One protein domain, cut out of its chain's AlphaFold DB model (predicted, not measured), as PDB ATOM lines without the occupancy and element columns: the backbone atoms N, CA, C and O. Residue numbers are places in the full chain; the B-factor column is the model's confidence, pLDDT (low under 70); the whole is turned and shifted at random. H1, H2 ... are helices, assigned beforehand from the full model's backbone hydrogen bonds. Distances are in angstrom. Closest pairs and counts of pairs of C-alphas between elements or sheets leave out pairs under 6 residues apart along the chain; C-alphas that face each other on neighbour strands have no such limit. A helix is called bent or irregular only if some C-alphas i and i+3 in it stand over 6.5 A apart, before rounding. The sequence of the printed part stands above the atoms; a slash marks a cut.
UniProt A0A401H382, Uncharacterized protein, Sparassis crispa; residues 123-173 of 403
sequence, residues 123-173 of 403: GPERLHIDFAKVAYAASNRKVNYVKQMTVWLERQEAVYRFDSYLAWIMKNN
ATOM      1  N   GLY A 123     129.782 130.258  87.573       82.00
ATOM      2  CA  GLY A 123     129.307 128.885  87.780       82.00
ATOM      3  C   GLY A 123     128.159 128.503  86.832       82.00
ATOM      4  O   GLY A 123     128.301 127.551  86.058       82.00
ATOM      5  N   PRO A 124     127.041 129.254  86.822       84.88
ATOM      6  CA  PRO A 124     125.960 129.042  85.860       84.88
ATOM      7  C   PRO A 124     126.407 129.108  84.389       84.88
ATOM      8  O   PRO A 124     125.963 128.297  83.577       84.88
ATOM      9  N   GLU A 125     127.315 130.023  84.029       87.62
ATOM     10  CA  GLU A 125     127.833 130.134  82.660       87.62
ATOM     11  C   GLU A 125     128.664 128.907  82.252       87.62
ATOM     12  O   GLU A 125     128.531 128.418  81.126       87.62
ATOM     13  N   ARG A 126     129.466 128.336  83.162       87.69
ATOM     14  CA  ARG A 126     130.209 127.090  82.909       87.69
ATOM     15  C   ARG A 126     129.271 125.920  82.633       87.69
ATOM     16  O   ARG A 126     129.546 125.130  81.724       87.69
ATOM     17  N   LEU A 127     128.162 125.846  83.367       87.44
ATOM     18  CA  LEU A 127     127.141 124.813  83.195       87.44
ATOM     19  C   LEU A 127     126.420 124.914  81.845       87.44
ATOM     20  O   LEU A 127     125.923 123.905  81.349       87.44
ATOM     21  N   HIS A 128     126.415 126.073  81.174       86.38
ATOM     22  CA  HIS A 128     125.898 126.160  79.801       86.38
ATOM     23  C   HIS A 128     126.688 125.295  78.807       86.38
ATOM     24  O   HIS A 128     126.141 124.913  77.771       86.38
ATOM     25  N   ILE A 129     127.956 124.971  79.080       88.81
ATOM     26  CA  ILE A 129     128.709 124.038  78.231       88.81
ATOM     27  C   ILE A 129     128.026 122.672  78.259       88.81
ATOM     28  O   ILE A 129     127.629 122.165  77.209       88.81
ATOM     29  N   ASP A 130     127.819 122.132  79.453       87.62
ATOM     30  CA  ASP A 130     127.331 120.769  79.635       87.62
ATOM     31  C   ASP A 130     125.821 120.687  79.353       87.62
ATOM     32  O   ASP A 130     125.362 119.813  78.615       87.62
ATOM     33  N   PHE A 131     125.043 121.659  79.842       88.44
ATOM     34  CA  PHE A 131     123.582 121.623  79.749       88.44
ATOM     35  C   PHE A 131     122.995 122.212  78.470       88.44
ATOM     36  O   PHE A 131     121.900 121.819  78.068       88.44
ATOM     37  N   ALA A 132     123.698 123.133  77.805       90.00
ATOM     38  CA  ALA A 132     123.207 123.735  76.570       90.00
ATOM     39  C   ALA A 132     124.017 123.292  75.350       90.00
ATOM     40  O   ALA A 132     123.435 122.761  74.409       90.00
ATOM     41  N   LYS A 133     125.345 123.475  75.334       91.12
ATOM     42  CA  LYS A 133     126.151 123.216  74.125       91.12
ATOM     43  C   LYS A 133     126.224 121.731  73.782       91.12
ATOM     44  O   LYS A 133     125.944 121.377  72.637       91.12
ATOM     45  N   VAL A 134     126.559 120.872  74.747       92.88
ATOM     46  CA  VAL A 134     126.634 119.416  74.526       92.88
ATOM     47  C   VAL A 134     125.249 118.854  74.206       92.88
ATOM     48  O   VAL A 134     125.084 118.175  73.192       92.88
ATOM     49  N   ALA A 135     124.231 119.223  74.985       91.69
ATOM     50  CA  ALA A 135     122.852 118.808  74.733       91.69
ATOM     51  C   ALA A 135     122.349 119.245  73.343       91.69
ATOM     52  O   ALA A 135     121.715 118.468  72.626       91.69
ATOM     53  N   TYR A 136     122.647 120.478  72.920       92.81
ATOM     54  CA  TYR A 136     122.279 120.971  71.592       92.81
ATOM     55  C   TYR A 136     123.041 120.236  70.487       92.81
ATOM     56  O   TYR A 136     122.450 119.892  69.460       92.81
ATOM     57  N   ALA A 137     124.330 119.954  70.695       92.12
ATOM     58  CA  ALA A 137     125.144 119.191  69.759       92.12
ATOM     59  C   ALA A 137     124.631 117.755  69.572       92.12
ATOM     60  O   ALA A 137     124.664 117.278  68.439       92.12
ATOM     61  N   ALA A 138     124.115 117.132  70.638       90.19
ATOM     62  CA  ALA A 138     123.484 115.809  70.637       90.19
ATOM     63  C   ALA A 138     122.049 115.800  70.071       90.19
ATOM     64  O   ALA A 138     121.485 114.737  69.810       90.19
ATOM     65  N   SER A 139     121.439 116.972  69.877       91.06
ATOM     66  CA  SER A 139     120.129 117.103  69.235       91.06
ATOM     67  C   SER A 139     120.243 117.094  67.708       91.06
ATOM     68  O   SER A 139     121.303 117.328  67.129       91.06
ATOM     69  N   ASN A 140     119.111 116.947  67.019       90.75
ATOM     70  CA  ASN A 140     119.065 117.094  65.564       90.75
ATOM     71  C   ASN A 140     119.157 118.556  65.073       90.75
ATOM     72  O   ASN A 140     119.066 118.781  63.865       90.75
ATOM     73  N   ARG A 141     119.299 119.539  65.981       88.31
ATOM     74  CA  ARG A 141     119.414 120.991  65.718       88.31
ATOM     75  C   ARG A 141     118.265 121.598  64.893       88.31
ATOM     76  O   ARG A 141     118.406 122.681  64.331       88.31
ATOM     77  N   LYS A 142     117.121 120.910  64.810       87.94
ATOM     78  CA  LYS A 142     115.922 121.321  64.055       87.94
ATOM     79  C   LYS A 142     114.775 121.688  65.004       87.94
ATOM     80  O   LYS A 142     114.961 121.834  66.208       87.94
ATOM     81  N   VAL A 143     113.568 121.864  64.462       81.94
ATOM     82  CA  VAL A 143     112.352 122.152  65.239       81.94
ATOM     83  C   VAL A 143     112.217 121.166  66.410       81.94
ATOM     84  O   VAL A 143     112.414 119.962  66.244       81.94
ATOM     85  N   ASN A 144     111.866 121.686  67.589       88.75
ATOM     86  CA  ASN A 144     111.789 120.961  68.866       88.75
ATOM     87  C   ASN A 144     113.136 120.528  69.485       88.75
ATOM     88  O   ASN A 144     113.124 119.661  70.360       88.75
ATOM     89  N   TYR A 145     114.272 121.126  69.099       89.31
ATOM     90  CA  TYR A 145     115.574 120.838  69.724       89.31
ATOM     91  C   TYR A 145     115.547 120.980  71.256       89.31
ATOM     92  O   TYR A 145     116.139 120.158  71.940       89.31
ATOM     93  N   VAL A 146     114.779 121.929  71.808       92.31
ATOM     94  CA  VAL A 146     114.627 122.102  73.266       92.31
ATOM     95  C   VAL A 146     114.096 120.830  73.932       92.31
ATOM     96  O   VAL A 146     114.672 120.377  74.910       92.31
ATOM     97  N   LYS A 147     113.059 120.190  73.368       94.06
ATOM     98  CA  LYS A 147     112.510 118.933  73.916       94.06
ATOM     99  C   LYS A 147     113.534 117.799  73.864       94.06
ATOM    100  O   LYS A 147     113.610 116.997  74.785       94.06
ATOM    101  N   GLN A 148     114.316 117.735  72.787       92.69
ATOM    102  CA  GLN A 148     115.373 116.731  72.639       92.69
ATOM    103  C   GLN A 148     116.496 116.954  73.655       92.69
ATOM    104  O   GLN A 148     116.954 115.991  74.256       92.69
ATOM    105  N   MET A 149     116.892 118.210  73.881       95.06
ATOM    106  CA  MET A 149     117.867 118.580  74.907       95.06
ATOM    107  C   MET A 149     117.377 118.191  76.303       95.06
ATOM    108  O   MET A 149     118.134 117.585  77.047       95.06
ATOM    109  N   THR A 150     116.110 118.461  76.638       94.38
ATOM    110  CA  THR A 150     115.526 118.055  77.928       94.38
ATOM    111  C   THR A 150     115.583 116.540  78.121       94.38
ATOM    112  O   THR A 150     116.096 116.081  79.133       94.38
ATOM    113  N   VAL A 151     115.151 115.755  77.126       95.00
ATOM    114  CA  VAL A 151     115.211 114.280  77.196       95.00
ATOM    115  C   VAL A 151     116.654 113.777  77.286       95.00
ATOM    116  O   VAL A 151     116.933 112.793  77.968       95.00
ATOM    117  N   TRP A 152     117.590 114.428  76.593       94.56
ATOM    118  CA  TRP A 152     119.008 114.092  76.688       94.56
ATOM    119  C   TRP A 152     119.541 114.333  78.106       94.56
ATOM    120  O   TRP A 152     120.183 113.441  78.657       94.56
ATOM    121  N   LEU A 153     119.211 115.473  78.721       94.56
ATOM    122  CA  LEU A 153     119.599 115.795  80.097       94.56
ATOM    123  C   LEU A 153     119.010 114.808  81.107       94.56
ATOM    124  O   LEU A 153     119.753 114.277  81.926       94.56
ATOM    125  N   GLU A 154     117.721 114.476  80.995       95.62
ATOM    126  CA  GLU A 154     117.068 113.477  81.857       95.62
ATOM    127  C   GLU A 154     117.795 112.122  81.821       95.62
ATOM    128  O   GLU A 154     117.960 111.462  82.850       95.62
ATOM    129  N   ARG A 155     118.271 111.712  80.636       94.81
ATOM    130  CA  ARG A 155     119.057 110.482  80.467       94.81
ATOM    131  C   ARG A 155     120.435 110.587  81.113       94.81
ATOM    132  O   ARG A 155     120.832 109.647  81.794       94.81
ATOM    133  N   GLN A 156     121.143 111.705  80.936       94.31
ATOM    134  CA  GLN A 156     122.442 111.923  81.588       94.31
ATOM    135  C   GLN A 156     122.309 111.908  83.116       94.31
ATOM    136  O   GLN A 156     123.081 111.237  83.794       94.31
ATOM    137  N   GLU A 157     121.281 112.558  83.667       93.88
ATOM    138  CA  GLU A 157     121.004 112.538  85.107       93.88
ATOM    139  C   GLU A 157     120.646 111.139  85.622       93.88
ATOM    140  O   GLU A 157     120.957 110.798  86.762       93.88
ATOM    141  N   ALA A 158     119.951 110.320  84.827       96.19
ATOM    142  CA  ALA A 158     119.657 108.936  85.195       96.19
ATOM    143  C   ALA A 158     120.936 108.086  85.261       96.19
ATOM    144  O   ALA A 158     121.136 107.376  86.246       96.19
ATOM    145  N   VAL A 159     121.817 108.207  84.260       95.62
ATOM    146  CA  VAL A 159     123.116 107.513  84.231       95.62
ATOM    147  C   VAL A 159     123.991 107.959  85.400       95.62
ATOM    148  O   VAL A 159     124.462 107.116  86.153       95.62
ATOM    149  N   TYR A 160     124.132 109.269  85.623       94.06
ATOM    150  CA  TYR A 160     124.939 109.811  86.720       94.06
ATOM    151  C   TYR A 160     124.440 109.362  88.103       94.06
ATOM    152  O   TYR A 160     125.233 109.012  88.977       94.06
ATOM    153  N   ARG A 161     123.115 109.334  88.314       95.94
ATOM    154  CA  ARG A 161     122.523 108.820  89.561       95.94
ATOM    155  C   ARG A 161     122.824 107.341  89.772       95.94
ATOM    156  O   ARG A 161     123.096 106.944  90.902       95.94
ATOM    157  N   PHE A 162     122.761 106.540  88.711       96.06
ATOM    158  CA  PHE A 162     123.069 105.117  88.795       96.06
ATOM    159  C   PHE A 162     124.559 104.874  89.063       96.06
ATOM    160  O   PHE A 162     124.889 104.106  89.958       96.06
ATOM    161  N   ASP A 163     125.448 105.599  88.386       95.50
ATOM    162  CA  ASP A 163     126.897 105.552  88.618       95.50
ATOM    163  C   ASP A 163     127.260 105.942  90.063       95.50
ATOM    164  O   ASP A 163     127.962 105.218  90.767       95.50
ATOM    165  N   SER A 164     126.651 107.018  90.574       93.56
ATOM    166  CA  SER A 164     126.800 107.434  91.978       93.56
ATOM    167  C   SER A 164     126.343 106.352  92.964       93.56
ATOM    168  O   SER A 164     126.943 106.175  94.026       93.56
ATOM    169  N   TYR A 165     125.277 105.622  92.630       94.12
ATOM    170  CA  TYR A 165     124.788 104.503  93.433       94.12
ATOM    171  C   TYR A 165     125.758 103.314  93.413       94.12
ATOM    172  O   TYR A 165     126.047 102.761  94.476       94.12
ATOM    173  N   LEU A 166     126.311 102.959  92.248       93.69
ATOM    174  CA  LEU A 166     127.329 101.908  92.125       93.69
ATOM    175  C   LEU A 166     128.585 102.247  92.935       93.69
ATOM    176  O   LEU A 166     129.032 101.431  93.741       93.69
ATOM    177  N   ALA A 167     129.093 103.476  92.812       92.88
ATOM    178  CA  ALA A 167     130.245 103.944  93.580       92.88
ATOM    179  C   ALA A 167     129.999 103.887  95.100       92.88
ATOM    180  O   ALA A 167     130.885 103.516  95.875       92.88
ATOM    181  N   TRP A 168     128.783 104.222  95.549       93.00
ATOM    182  CA  TRP A 168     128.392 104.108  96.956       93.00
ATOM    183  C   TRP A 168     128.361 102.651  97.443       93.00
ATOM    184  O   TRP A 168     128.813 102.385  98.558       93.00
ATOM    185  N   ILE A 169     127.880 101.709  96.621       93.69
ATOM    186  CA  ILE A 169     127.926 100.272  96.939       93.69
ATOM    187  C   ILE A 169     129.371  99.799  97.068       93.69
ATOM    188  O   ILE A 169     129.719  99.223  98.096       93.69
ATOM    189  N   MET A 170     130.209 100.071  96.063       88.88
ATOM    190  CA  MET A 170     131.610  99.630  96.027       88.88
ATOM    191  C   MET A 170     132.394 100.138  97.243       88.88
ATOM    192  O   MET A 170     133.155  99.401  97.862       88.88
ATOM    193  N   LYS A 171     132.149 101.385  97.662       87.50
ATOM    194  CA  LYS A 171     132.791 101.964  98.849       87.50
ATOM    195  C   LYS A 171     132.341 101.325 100.169       87.50
ATOM    196  O   LYS A 171     133.124 101.277 101.114       87.50
ATOM    197  N   ASN A 172     131.089 100.878 100.258       81.38
ATOM    198  CA  ASN A 172     130.510 100.326 101.488       81.38
ATOM    199  C   ASN A 172     130.574  98.797 101.565       81.38
ATOM    200  O   ASN A 172     130.175  98.235 102.584       81.38
ATOM    201  N   ASN A 173     131.058  98.133 100.516       74.69
ATOM    202  CA  ASN A 173     131.177  96.683 100.453       74.69
ATOM    203  C   ASN A 173     132.513  96.296  99.782       74.69
ATOM    204  O   ASN A 173     132.522  95.884  98.623       74.69
TER     205      ASN A 173
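AT A GLANCE: This is residues 123 to 173 of the 403 residues of an uncharacterized protein of Sparassis crispa (UniProt A0A401H382). Two helices meet near their ends and make a lopsided L, with H1 as the short arm and the much longer H2 as the long arm. The corner is formed where residues 131 to 138 of H1 meet residues 145 to 153 of H2; beyond it residues 123 to 129 and 157 to 173 stick out free. The printed part has 51 residues with two named helices, H1 then H2, and no named strand: the class is all helix. It is loose, with a radius of gyration of the C-alphas of 14.2 A, and spans 47 by 23 by 12 A, H2 making the length.

IN THESE COORDINATES: Find C-alpha 123 at (129.307, 128.885, 87.780); there H1 begins, and it runs through residues 123 to 138, 22.3 A from first to last C-alpha. H1 is neither bent nor irregular, but only just: C-alphas 131 and 134 are 6.4 A apart. Go on to C-alpha 145 at (115.574, 120.838, 69.724), where H2 begins; it covers residues 145 to 172 over 40.7 A and ends at C-alpha 172, at (130.510, 100.326, 101.488).

HOW THE PARTS SIT: Look at Ala 135 and Met 149: their C-alphas, 5.0 A apart, are the closest of H1 and H2, which touch. H1 touches H2 with residues 131 to 138 alone, and H2 touches H1 with residues 145 to 153 alone. They run opposite ways at a steep tilt of 68 degrees, only just short of about perpendicular. In H2 every O i to N i+4 pair is within hydrogen-bond range; in H1, 8 of 12 are.

THE WHOLE: The two C-alphas farthest apart are those of Val 143 and Asn 173, at 47.4 A. The link from H1 to H2, six residues, is short. The printed part has no cut, its mean pLDDT is 90.9, and no printed residue is under 70.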